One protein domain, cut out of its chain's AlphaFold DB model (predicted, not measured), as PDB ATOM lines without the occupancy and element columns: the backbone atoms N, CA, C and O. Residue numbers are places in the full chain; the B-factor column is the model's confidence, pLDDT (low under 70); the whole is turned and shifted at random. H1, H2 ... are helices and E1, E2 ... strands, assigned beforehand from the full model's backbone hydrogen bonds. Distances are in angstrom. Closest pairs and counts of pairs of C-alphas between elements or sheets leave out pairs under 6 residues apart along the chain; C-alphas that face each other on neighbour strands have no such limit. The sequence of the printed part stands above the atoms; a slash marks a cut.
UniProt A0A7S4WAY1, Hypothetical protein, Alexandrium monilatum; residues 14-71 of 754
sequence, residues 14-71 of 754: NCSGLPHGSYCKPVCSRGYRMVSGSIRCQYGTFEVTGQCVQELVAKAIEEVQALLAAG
ATOM      1  N   ASN A  14     -36.199 -45.126  -1.659       91.94
ATOM      2  CA  ASN A  14     -37.152 -46.133  -2.138       91.94
ATOM      3  C   ASN A  14     -38.444 -45.552  -2.760       91.94
ATOM      4  O   ASN A  14     -39.175 -46.282  -3.426       91.94
ATOM      5  N   CYS A  15     -38.740 -44.270  -2.539       92.69
ATOM      6  CA  CYS A  15     -39.890 -43.572  -3.110       92.69
ATOM      7  C   CYS A  15     -39.587 -42.919  -4.468       92.69
ATOM      8  O   CYS A  15     -40.512 -42.517  -5.173       92.69
ATOM      9  N   SER A  16     -38.318 -42.782  -4.859       92.94
ATOM     10  CA  SER A  16     -37.941 -42.091  -6.094       92.94
ATOM     11  C   SER A  16     -38.312 -42.894  -7.348       92.94
ATOM     12  O   SER A  16     -38.016 -44.079  -7.454       92.94
ATOM     13  N   GLY A  17     -38.914 -42.226  -8.342       90.94
ATOM     14  CA  GLY A  17     -39.240 -42.830  -9.646       90.94
ATOM     15  C   GLY A  17     -40.525 -43.665  -9.669       90.94
ATOM     16  O   GLY A  17     -40.782 -44.377 -10.638       90.94
ATOM     17  N   LEU A  18     -41.332 -43.579  -8.616       92.56
ATOM     18  CA  LEU A  18     -42.605 -44.273  -8.504       92.56
ATOM     19  C   LEU A  18     -43.692 -43.656  -9.413       92.56
ATOM     20  O   LEU A  18     -43.841 -42.431  -9.434       92.56
ATOM     21  N   PRO A  19     -44.483 -44.468 -10.152       94.25
ATOM     22  CA  PRO A  19     -45.539 -43.952 -11.021       94.25
ATOM     23  C   PRO A  19     -46.654 -43.280 -10.210       94.25
ATOM     24  O   PRO A  19     -46.908 -43.642  -9.057       94.25
ATOM     25  N   HIS A  20     -47.362 -42.329 -10.828       93.12
ATOM     26  CA  HIS A  20     -48.522 -41.679 -10.212       93.12
ATOM     27  C   HIS A  20     -49.501 -42.725  -9.648       93.12
ATOM     28  O   HIS A  20     -49.863 -43.690 -10.320       93.12
ATOM     29  N   GLY A  21     -49.933 -42.517  -8.407       92.94
ATOM     30  CA  GLY A  21     -50.868 -43.369  -7.683       92.94
ATOM     31  C   GLY A  21     -50.218 -44.484  -6.862       92.94
ATOM     32  O   GLY A  21     -50.924 -45.084  -6.053       92.94
ATOM     33  N   SER A  22     -48.916 -44.745  -7.022       95.50
ATOM     34  CA  SER A  22     -48.216 -45.792  -6.264       95.50
ATOM     35  C   SER A  22     -47.799 -45.348  -4.856       95.50
ATOM     36  O   SER A  22     -47.698 -44.154  -4.557       95.50
ATOM     37  N   TYR A  23     -47.586 -46.338  -3.987       95.69
ATOM     38  CA  TYR A  23     -47.231 -46.166  -2.580       95.69
ATOM     39  C   TYR A  23     -45.792 -46.618  -2.336       95.69
ATOM     40  O   TYR A  23     -45.390 -47.672  -2.833       95.69
ATOM     41  N   CYS A  24     -45.039 -45.874  -1.525       93.19
ATOM     42  CA  CYS A  24     -43.787 -46.365  -0.948       93.19
ATOM     43  C   CYS A  24     -43.924 -46.591   0.555       93.19
ATOM     44  O   CYS A  24     -44.718 -45.949   1.249       93.19
ATOM     45  N   LYS A  25     -43.118 -47.529   1.063       92.75
ATOM     46  CA  LYS A  25     -43.049 -47.825   2.489       92.75
ATOM     47  C   LYS A  25     -42.261 -46.711   3.195       92.75
ATOM     48  O   LYS A  25     -41.102 -46.505   2.825       92.75
ATOM     49  N   PRO A  26     -42.843 -46.026   4.195       92.81
ATOM     50  CA  PRO A  26     -42.119 -45.037   4.979       92.81
ATOM     51  C   PRO A  26     -40.983 -45.716   5.747       92.81
ATOM     52  O   PRO A  26     -41.149 -46.812   6.293       92.81
ATOM     53  N   VAL A  27     -39.830 -45.061   5.791       94.94
ATOM     54  CA  VAL A  27     -38.680 -45.479   6.590       94.94
ATOM     55  C   VAL A  27     -38.542 -44.459   7.706       94.94
ATOM     56  O   VAL A  27     -38.429 -43.271   7.437       94.94
ATOM     57  N   CYS A  28     -38.571 -44.891   8.962       95.75
ATOM     58  CA  CYS A  28     -38.357 -44.005  10.103       95.75
ATOM     59  C   CYS A  28     -36.920 -44.125  10.618       95.75
ATOM     60  O   CYS A  28     -36.276 -45.164  10.462       95.75
ATOM     61  N   SER A  29     -36.413 -43.054  11.225       93.94
ATOM     62  CA  SER A  29     -35.139 -43.079  11.947       93.94
ATOM     63  C   SER A  29     -35.193 -44.080  13.110       93.94
ATOM     64  O   SER A  29     -36.266 -44.401  13.622       93.94
ATOM     65  N   ARG A  30     -34.034 -44.592  13.546       89.25
ATOM     66  CA  ARG A  30     -33.949 -45.593  14.626       89.25
ATOM     67  C   ARG A  30     -34.664 -45.095  15.893       89.25
ATOM     68  O   ARG A  30     -34.391 -43.992  16.351       89.25
ATOM     69  N   GLY A  31     -35.558 -45.919  16.448       87.62
ATOM     70  CA  GLY A  31     -36.384 -45.577  17.617       87.62
ATOM     71  C   GLY A  31     -37.692 -44.843  17.291       87.62
ATOM     72  O   GLY A  31     -38.419 -44.464  18.208       87.62
ATOM     73  N   TYR A  32     -38.003 -44.650  16.006       93.12
ATOM     74  CA  TYR A  32     -39.252 -44.066  15.533       93.12
ATOM     75  C   TYR A  32     -39.997 -45.044  14.620       93.12
ATOM     76  O   TYR A  32     -39.393 -45.852  13.914       93.12
ATOM     77  N   ARG A  33     -41.326 -44.951  14.610       94.06
ATOM     78  CA  ARG A  33     -42.236 -45.764  13.800       94.06
ATOM     79  C   ARG A  33     -43.398 -44.899  13.315       94.06
ATOM     80  O   ARG A  33     -43.869 -44.019  14.030       94.06
ATOM     81  N   MET A  34     -43.863 -45.139  12.091       92.56
ATOM     82  CA  MET A  34     -45.062 -44.493  11.559       92.56
ATOM     83  C   MET A  34     -46.286 -45.318  11.973       92.56
ATOM     84  O   MET A  34     -46.368 -46.491  11.619       92.56
ATOM     85  N   VAL A  35     -47.190 -44.721  12.752       87.81
ATOM     86  CA  VAL A  35     -48.374 -45.409  13.312       87.81
ATOM     87  C   VAL A  35     -49.496 -45.524  12.295       87.81
ATOM     88  O   VAL A  35     -50.094 -46.576  12.111       87.81
ATOM     89  N   SER A  36     -49.768 -44.423  11.603       87.31
ATOM     90  CA  SER A  36     -50.804 -44.339  10.586       87.31
ATOM     91  C   SER A  36     -50.344 -43.409   9.480       87.31
ATOM     92  O   SER A  36     -49.711 -42.388   9.751       87.31
ATOM     93  N   GLY A  37     -50.690 -43.757   8.247       88.00
ATOM     94  CA  GLY A  37     -50.367 -42.976   7.066       88.00
ATOM     95  C   GLY A  37     -49.553 -43.762   6.050       88.00
ATOM     96  O   GLY A  37     -49.014 -44.835   6.313       88.00
ATOM     97  N   SER A  38     -49.500 -43.221   4.846       92.19
ATOM     98  CA  SER A  38     -48.749 -43.773   3.728       92.19
ATOM     99  C   SER A  38     -48.123 -42.631   2.948       92.19
ATOM    100  O   SER A  38     -48.581 -41.491   3.037       92.19
ATOM    101  N   ILE A  39     -47.096 -42.945   2.172       94.56
ATOM    102  CA  ILE A  39     -46.507 -42.004   1.230       94.56
ATOM    103  C   ILE A  39     -47.007 -42.396  -0.158       94.56
ATOM    104  O   ILE A  39     -46.672 -43.475  -0.655       94.56
ATOM    105  N   ARG A  40     -47.826 -41.537  -0.770       95.94
ATOM    106  CA  ARG A  40     -48.417 -41.764  -2.093       95.94
ATOM    107  C   ARG A  40     -47.858 -40.773  -3.105       95.94
ATOM    108  O   ARG A  40     -47.865 -39.569  -2.863       95.94
ATOM    109  N   CYS A  41     -47.411 -41.261  -4.258       94.38
ATOM    110  CA  CYS A  41     -46.999 -40.396  -5.363       94.38
ATOM    111  C   CYS A  41     -48.240 -39.830  -6.077       94.38
ATOM    112  O   CYS A  41     -49.026 -40.575  -6.659       94.38
ATOM    113  N   GLN A  42     -48.414 -38.513  -6.061       92.75
ATOM    114  CA  GLN A  42     -49.409 -37.767  -6.822       92.75
ATOM    115  C   GLN A  42     -48.720 -36.813  -7.810       92.75
ATOM    116  O   GLN A  42     -48.309 -35.710  -7.465       92.75
ATOM    117  N   TYR A  43     -48.614 -37.240  -9.072       89.12
ATOM    118  CA  TYR A  43     -48.150 -36.408 -10.198       89.12
ATOM    119  C   TYR A  43     -46.757 -35.804  -9.955       89.12
ATOM    120  O   TYR A  43     -46.527 -34.628 -10.211       89.12
ATOM    121  N   GLY A  44     -45.844 -36.614  -9.416       84.56
ATOM    122  CA  GLY A  44     -44.477 -36.198  -9.107       84.56
ATOM    123  C   GLY A  44     -44.298 -35.463  -7.776       84.56
ATOM    124  O   GLY A  44     -43.189 -35.076  -7.412       84.56
ATOM    125  N   THR A  45     -45.381 -35.295  -7.012       88.56
ATOM    126  CA  THR A  45     -45.349 -34.837  -5.616       88.56
ATOM    127  C   THR A  45     -45.756 -35.972  -4.685       88.56
ATOM    128  O   THR A  45     -46.522 -36.848  -5.073       88.56
ATOM    129  N   PHE A  46     -45.234 -35.998  -3.463       91.69
ATOM    130  CA  PHE A  46     -45.566 -37.042  -2.495       91.69
ATOM    131  C   PHE A  46     -46.561 -36.510  -1.469       91.69
ATOM    132  O   PHE A  46     -46.285 -35.542  -0.765       91.69
ATOM    133  N   GLU A  47     -47.706 -37.174  -1.367       94.38
ATOM    134  CA  GLU A  47     -48.670 -36.974  -0.296       94.38
ATOM    135  C   GLU A  47     -48.297 -37.900   0.868       94.38
ATOM    136  O   GLU A  47     -48.305 -39.125   0.727       94.38
ATOM    137  N   VAL A  48     -47.935 -37.314   2.008       92.94
ATOM    138  CA  VAL A  48     -47.553 -38.041   3.225       92.94
ATOM    139  C   VAL A  48     -48.679 -37.888   4.243       92.94
ATOM    140  O   VAL A  48     -48.873 -36.808   4.794       92.94
ATOM    141  N   THR A  49     -49.423 -38.961   4.511       92.50
ATOM    142  CA  THR A  49     -50.581 -38.926   5.429       92.50
ATOM    143  C   THR A  49     -50.239 -39.311   6.876       92.50
ATOM    144  O   THR A  49     -51.139 -39.567   7.672       92.50
ATOM    145  N   GLY A  50     -48.948 -39.361   7.232       88.69
ATOM    146  CA  GLY A  50     -48.461 -39.803   8.542       88.69
ATOM    147  C   GLY A  50     -47.139 -39.166   8.967       88.69
ATOM    148  O   GLY A  50     -46.456 -38.520   8.176       88.69
ATOM    149  N   GLN A  51     -46.752 -39.365  10.227       91.56
ATOM    150  CA  GLN A  51     -45.461 -38.925  10.767       91.56
ATOM    151  C   GLN A  51     -44.772 -40.077  11.500       91.56
ATOM    152  O   GLN A  51     -45.432 -40.949  12.068       91.56
ATOM    153  N   CYS A  52     -43.438 -40.085  11.487       93.06
ATOM    154  CA  CYS A  52     -42.663 -40.989  12.326       93.06
ATOM    155  C   CYS A  52     -42.677 -40.448  13.757       93.06
ATOM    156  O   CYS A  52     -42.123 -39.385  14.032       93.06
ATOM    157  N   VAL A  53     -43.308 -41.178  14.671       90.88
ATOM    158  CA  VAL A  53     -43.331 -40.859  16.104       90.88
ATOM    159  C   VAL A  53     -42.417 -41.825  16.848       90.88
ATOM    160  O   VAL A  53     -42.077 -42.880  16.317       90.88
ATOM    161  N   GLN A  54     -41.971 -41.473  18.054       88.69
ATOM    162  CA  GLN A  54     -41.150 -42.387  18.851       88.69
ATOM    163  C   GLN A  54     -41.881 -43.714  19.058       88.69
ATOM    164  O   GLN A  54     -43.094 -43.732  19.246       88.69
ATOM    165  N   GLU A  55     -41.149 -44.822  19.046       85.50
ATOM    166  CA  GLU A  55     -41.728 -46.168  19.087       85.50
ATOM    167  C   GLU A  55     -42.649 -46.395  20.299       85.50
ATOM    168  O   GLU A  55     -43.674 -47.064  20.184       85.50
ATOM    169  N   LEU A  56     -42.337 -45.778  21.441       69.44
ATOM    170  CA  LEU A  56     -43.184 -45.820  22.636       69.44
ATOM    171  C   LEU A  56     -44.521 -45.096  22.426       69.44
ATOM    172  O   LEU A  56     -45.573 -45.626  22.773       69.44
ATOM    173  N   VAL A  57     -44.491 -43.919  21.797       74.31
ATOM    174  CA  VAL A  57     -45.700 -43.168  21.424       74.31
ATOM    175  C   VAL A  57     -46.487 -43.937  20.368       74.31
ATOM    176  O   VAL A  57     -47.713 -43.968  20.414       74.31
ATOM    177  N   ALA A  58     -45.789 -44.607  19.447       79.81
ATOM    178  CA  ALA A  58     -46.425 -45.409  18.417       79.81
ATOM    179  C   ALA A  58     -47.252 -46.557  19.001       79.81
ATOM    180  O   ALA A  58     -48.409 -46.728  18.625       79.81
ATOM    181  N   LYS A  59     -46.677 -47.294  19.959       79.56
ATOM    182  CA  LYS A  59     -47.373 -48.365  20.683       79.56
ATOM    183  C   LYS A  59     -48.586 -47.834  21.450       79.56
ATOM    184  O   LYS A  59     -49.661 -48.409  21.341       79.56
ATOM    185  N   ALA A  60     -48.448 -46.692  22.127       70.69
ATOM    186  CA  ALA A  60     -49.560 -46.076  22.851       70.69
ATOM    187  C   ALA A  60     -50.722 -45.661  21.926       70.69
ATOM    188  O   ALA A  60     -51.883 -45.885  22.260       70.69
ATOM    189  N   ILE A  61     -50.439 -45.086  20.748       76.75
ATOM    190  CA  ILE A  61     -51.491 -44.712  19.784       76.75
ATOM    191  C   ILE A  61     -52.200 -45.961  19.233       76.75
ATOM    192  O   ILE A  61     -53.421 -45.945  19.095       76.75
ATOM    193  N   GLU A  62     -51.465 -47.038  18.943       83.62
ATOM    194  CA  GLU A  62     -52.042 -48.305  18.463       83.62
ATOM    195  C   GLU A  62     -52.944 -48.964  19.507       83.62
ATOM    196  O   GLU A  62     -54.026 -49.438  19.165       83.62
ATOM    197  N   GLU A  63     -52.546 -48.934  20.777       76.31
ATOM    198  CA  GLU A  63     -53.367 -49.415  21.889       76.31
ATOM    199  C   GLU A  63     -54.656 -48.594  22.023       76.31
ATOM    200  O   GLU A  63     -55.742 -49.166  22.066       76.31
ATOM    201  N   VAL A  64     -54.576 -47.259  21.983       69.50
ATOM    202  CA  VAL A  64     -55.772 -46.398  22.028       69.50
ATOM    203  C   VAL A  64     -56.697 -46.667  20.839       69.50
ATOM    204  O   VAL A  64     -57.912 -46.754  21.010       69.50
ATOM    205  N   GLN A  65     -56.149 -46.840  19.634       80.81
ATOM    206  CA  GLN A  65     -56.941 -47.189  18.452       80.81
ATOM    207  C   GLN A  65     -57.596 -48.571  18.583       80.81
ATOM    208  O   GLN A  65     -58.745 -48.727  18.167       80.81
ATOM    209  N   ALA A  66     -56.915 -49.552  19.184       77.75
ATOM    210  CA  ALA A  66     -57.469 -50.879  19.446       77.75
ATOM    211  C   ALA A  66     -58.614 -50.838  20.473       77.75
ATOM    212  O   ALA A  66     -59.647 -51.470  20.252       77.75
ATOM    213  N   LEU A  67     -58.478 -50.048  21.543       69.62
ATOM    214  CA  LEU A  67     -59.527 -49.862  22.556       69.62
ATOM    215  C   LEU A  67     -60.753 -49.134  21.980       69.62
ATOM    216  O   LEU A  67     -61.889 -49.561  22.190       69.62
ATOM    217  N   LEU A  68     -60.533 -48.095  21.165       73.38
ATOM    218  CA  LEU A  68     -61.610 -47.414  20.436       73.38
ATOM    219  C   LEU A  68     -62.312 -48.357  19.447       73.38
ATOM    220  O   LEU A  68     -63.536 -48.327  19.331       73.38
ATOM    221  N   ALA A  69     -61.561 -49.223  18.757       80.00
ATOM    222  CA  ALA A  69     -62.124 -50.231  17.856       80.00
ATOM    223  C   ALA A  69     -62.911 -51.326  18.600       80.00
ATOM    224  O   ALA A  69     -63.859 -51.877  18.039       80.00
ATOM    225  N   ALA A  70     -62.564 -51.610  19.858       83.25
ATOM    226  CA  ALA A  70     -63.295 -52.523  20.737       83.25
ATOM    227  C   ALA A  70     -64.585 -51.910  21.324       83.25
ATOM    228  O   ALA A  70     -65.349 -52.608  21.990       83.25
ATOM    229  N   GLY A  71     -64.860 -50.627  21.057       82.44
ATOM    230  CA  GLY A  71     -66.043 -49.925  21.555       82.44
ATOM    231  C   GLY A  71     -65.935 -49.473  23.014       82.44
ATOM    232  O   GLY A  71     -66.949 -49.090  23.598       82.44
TER     233      GLY A  71
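This is residues 14 to 71 of the 754 residues of the protein "Hypothetical protein" of Alexandrium monilatum (UniProt A0A7S4WAY1). What is the main picture? A flat, loose chain path holds two small strand pairs one beyond the other, the hairpin E2 and E3 near one end and E1 with E4 farther along, and then helix H1, whose residues 63 to 69 stick out free. Residues 14 to 31 hold no named element, and of these residues 23 and 24 pair with E2. What are the bare facts? The printed part has 58 residues, with four strands and one helix in the order E1 E2 E3 E4 H1, in two antiparallel two-stranded sheets, E2 - E3 and E1 - E4; the class is mixed. It is loose, with a radius of gyration of the C-alphas of 13.7 A, and spans 38 by 29 by 11 A.

How is the hairpin paired? E2, residues 39 to 42, and E3, residues 45 to 48, are antiparallel at 148 degrees, with N 42 and O 45 2.7 A apart, within hydrogen-bond range. What else pairs with E2? Residues 23 to 24 pair antiparallel with its residues 39 to 40. How do the other parts stand? E1, residues 32 to 34, and E4, residues 52 to 54, are antiparallel at 135 degrees, with N 33 and O 53 2.8 A apart, within hydrogen-bond range. H1, residues 55 to 69, follows E4 directly; its closest C-alpha pair with E1 is Tyr 32 and Glu 55, 4.8 A, and it is apart from E2 and E3. In H1 every O i to N i+4 pair is within hydrogen-bond range.

Where does the hairpin begin? C-alpha 39 is at (-46.507, -42.004, 1.230); E2 is 9.6 A long and E3 9.7 A. Where are the others? E1, 7.1 A long, begins at C-alpha 32, (-39.252, -44.066, 15.533), and E4 is 6.8 A long. H1, 20.8 A long, ends at C-alpha 69, (-62.124, -50.231, 17.856).

How large is it? The two C-alphas farthest apart, those of Gly 17 and Gly 71, are 41.7 A apart. Is it continuous and confident? The printed part has no cut, and the four links between named elements are tight. Mean pLDDT of the printed part is 87.7, and residues 56, 64 and 67 are under 70.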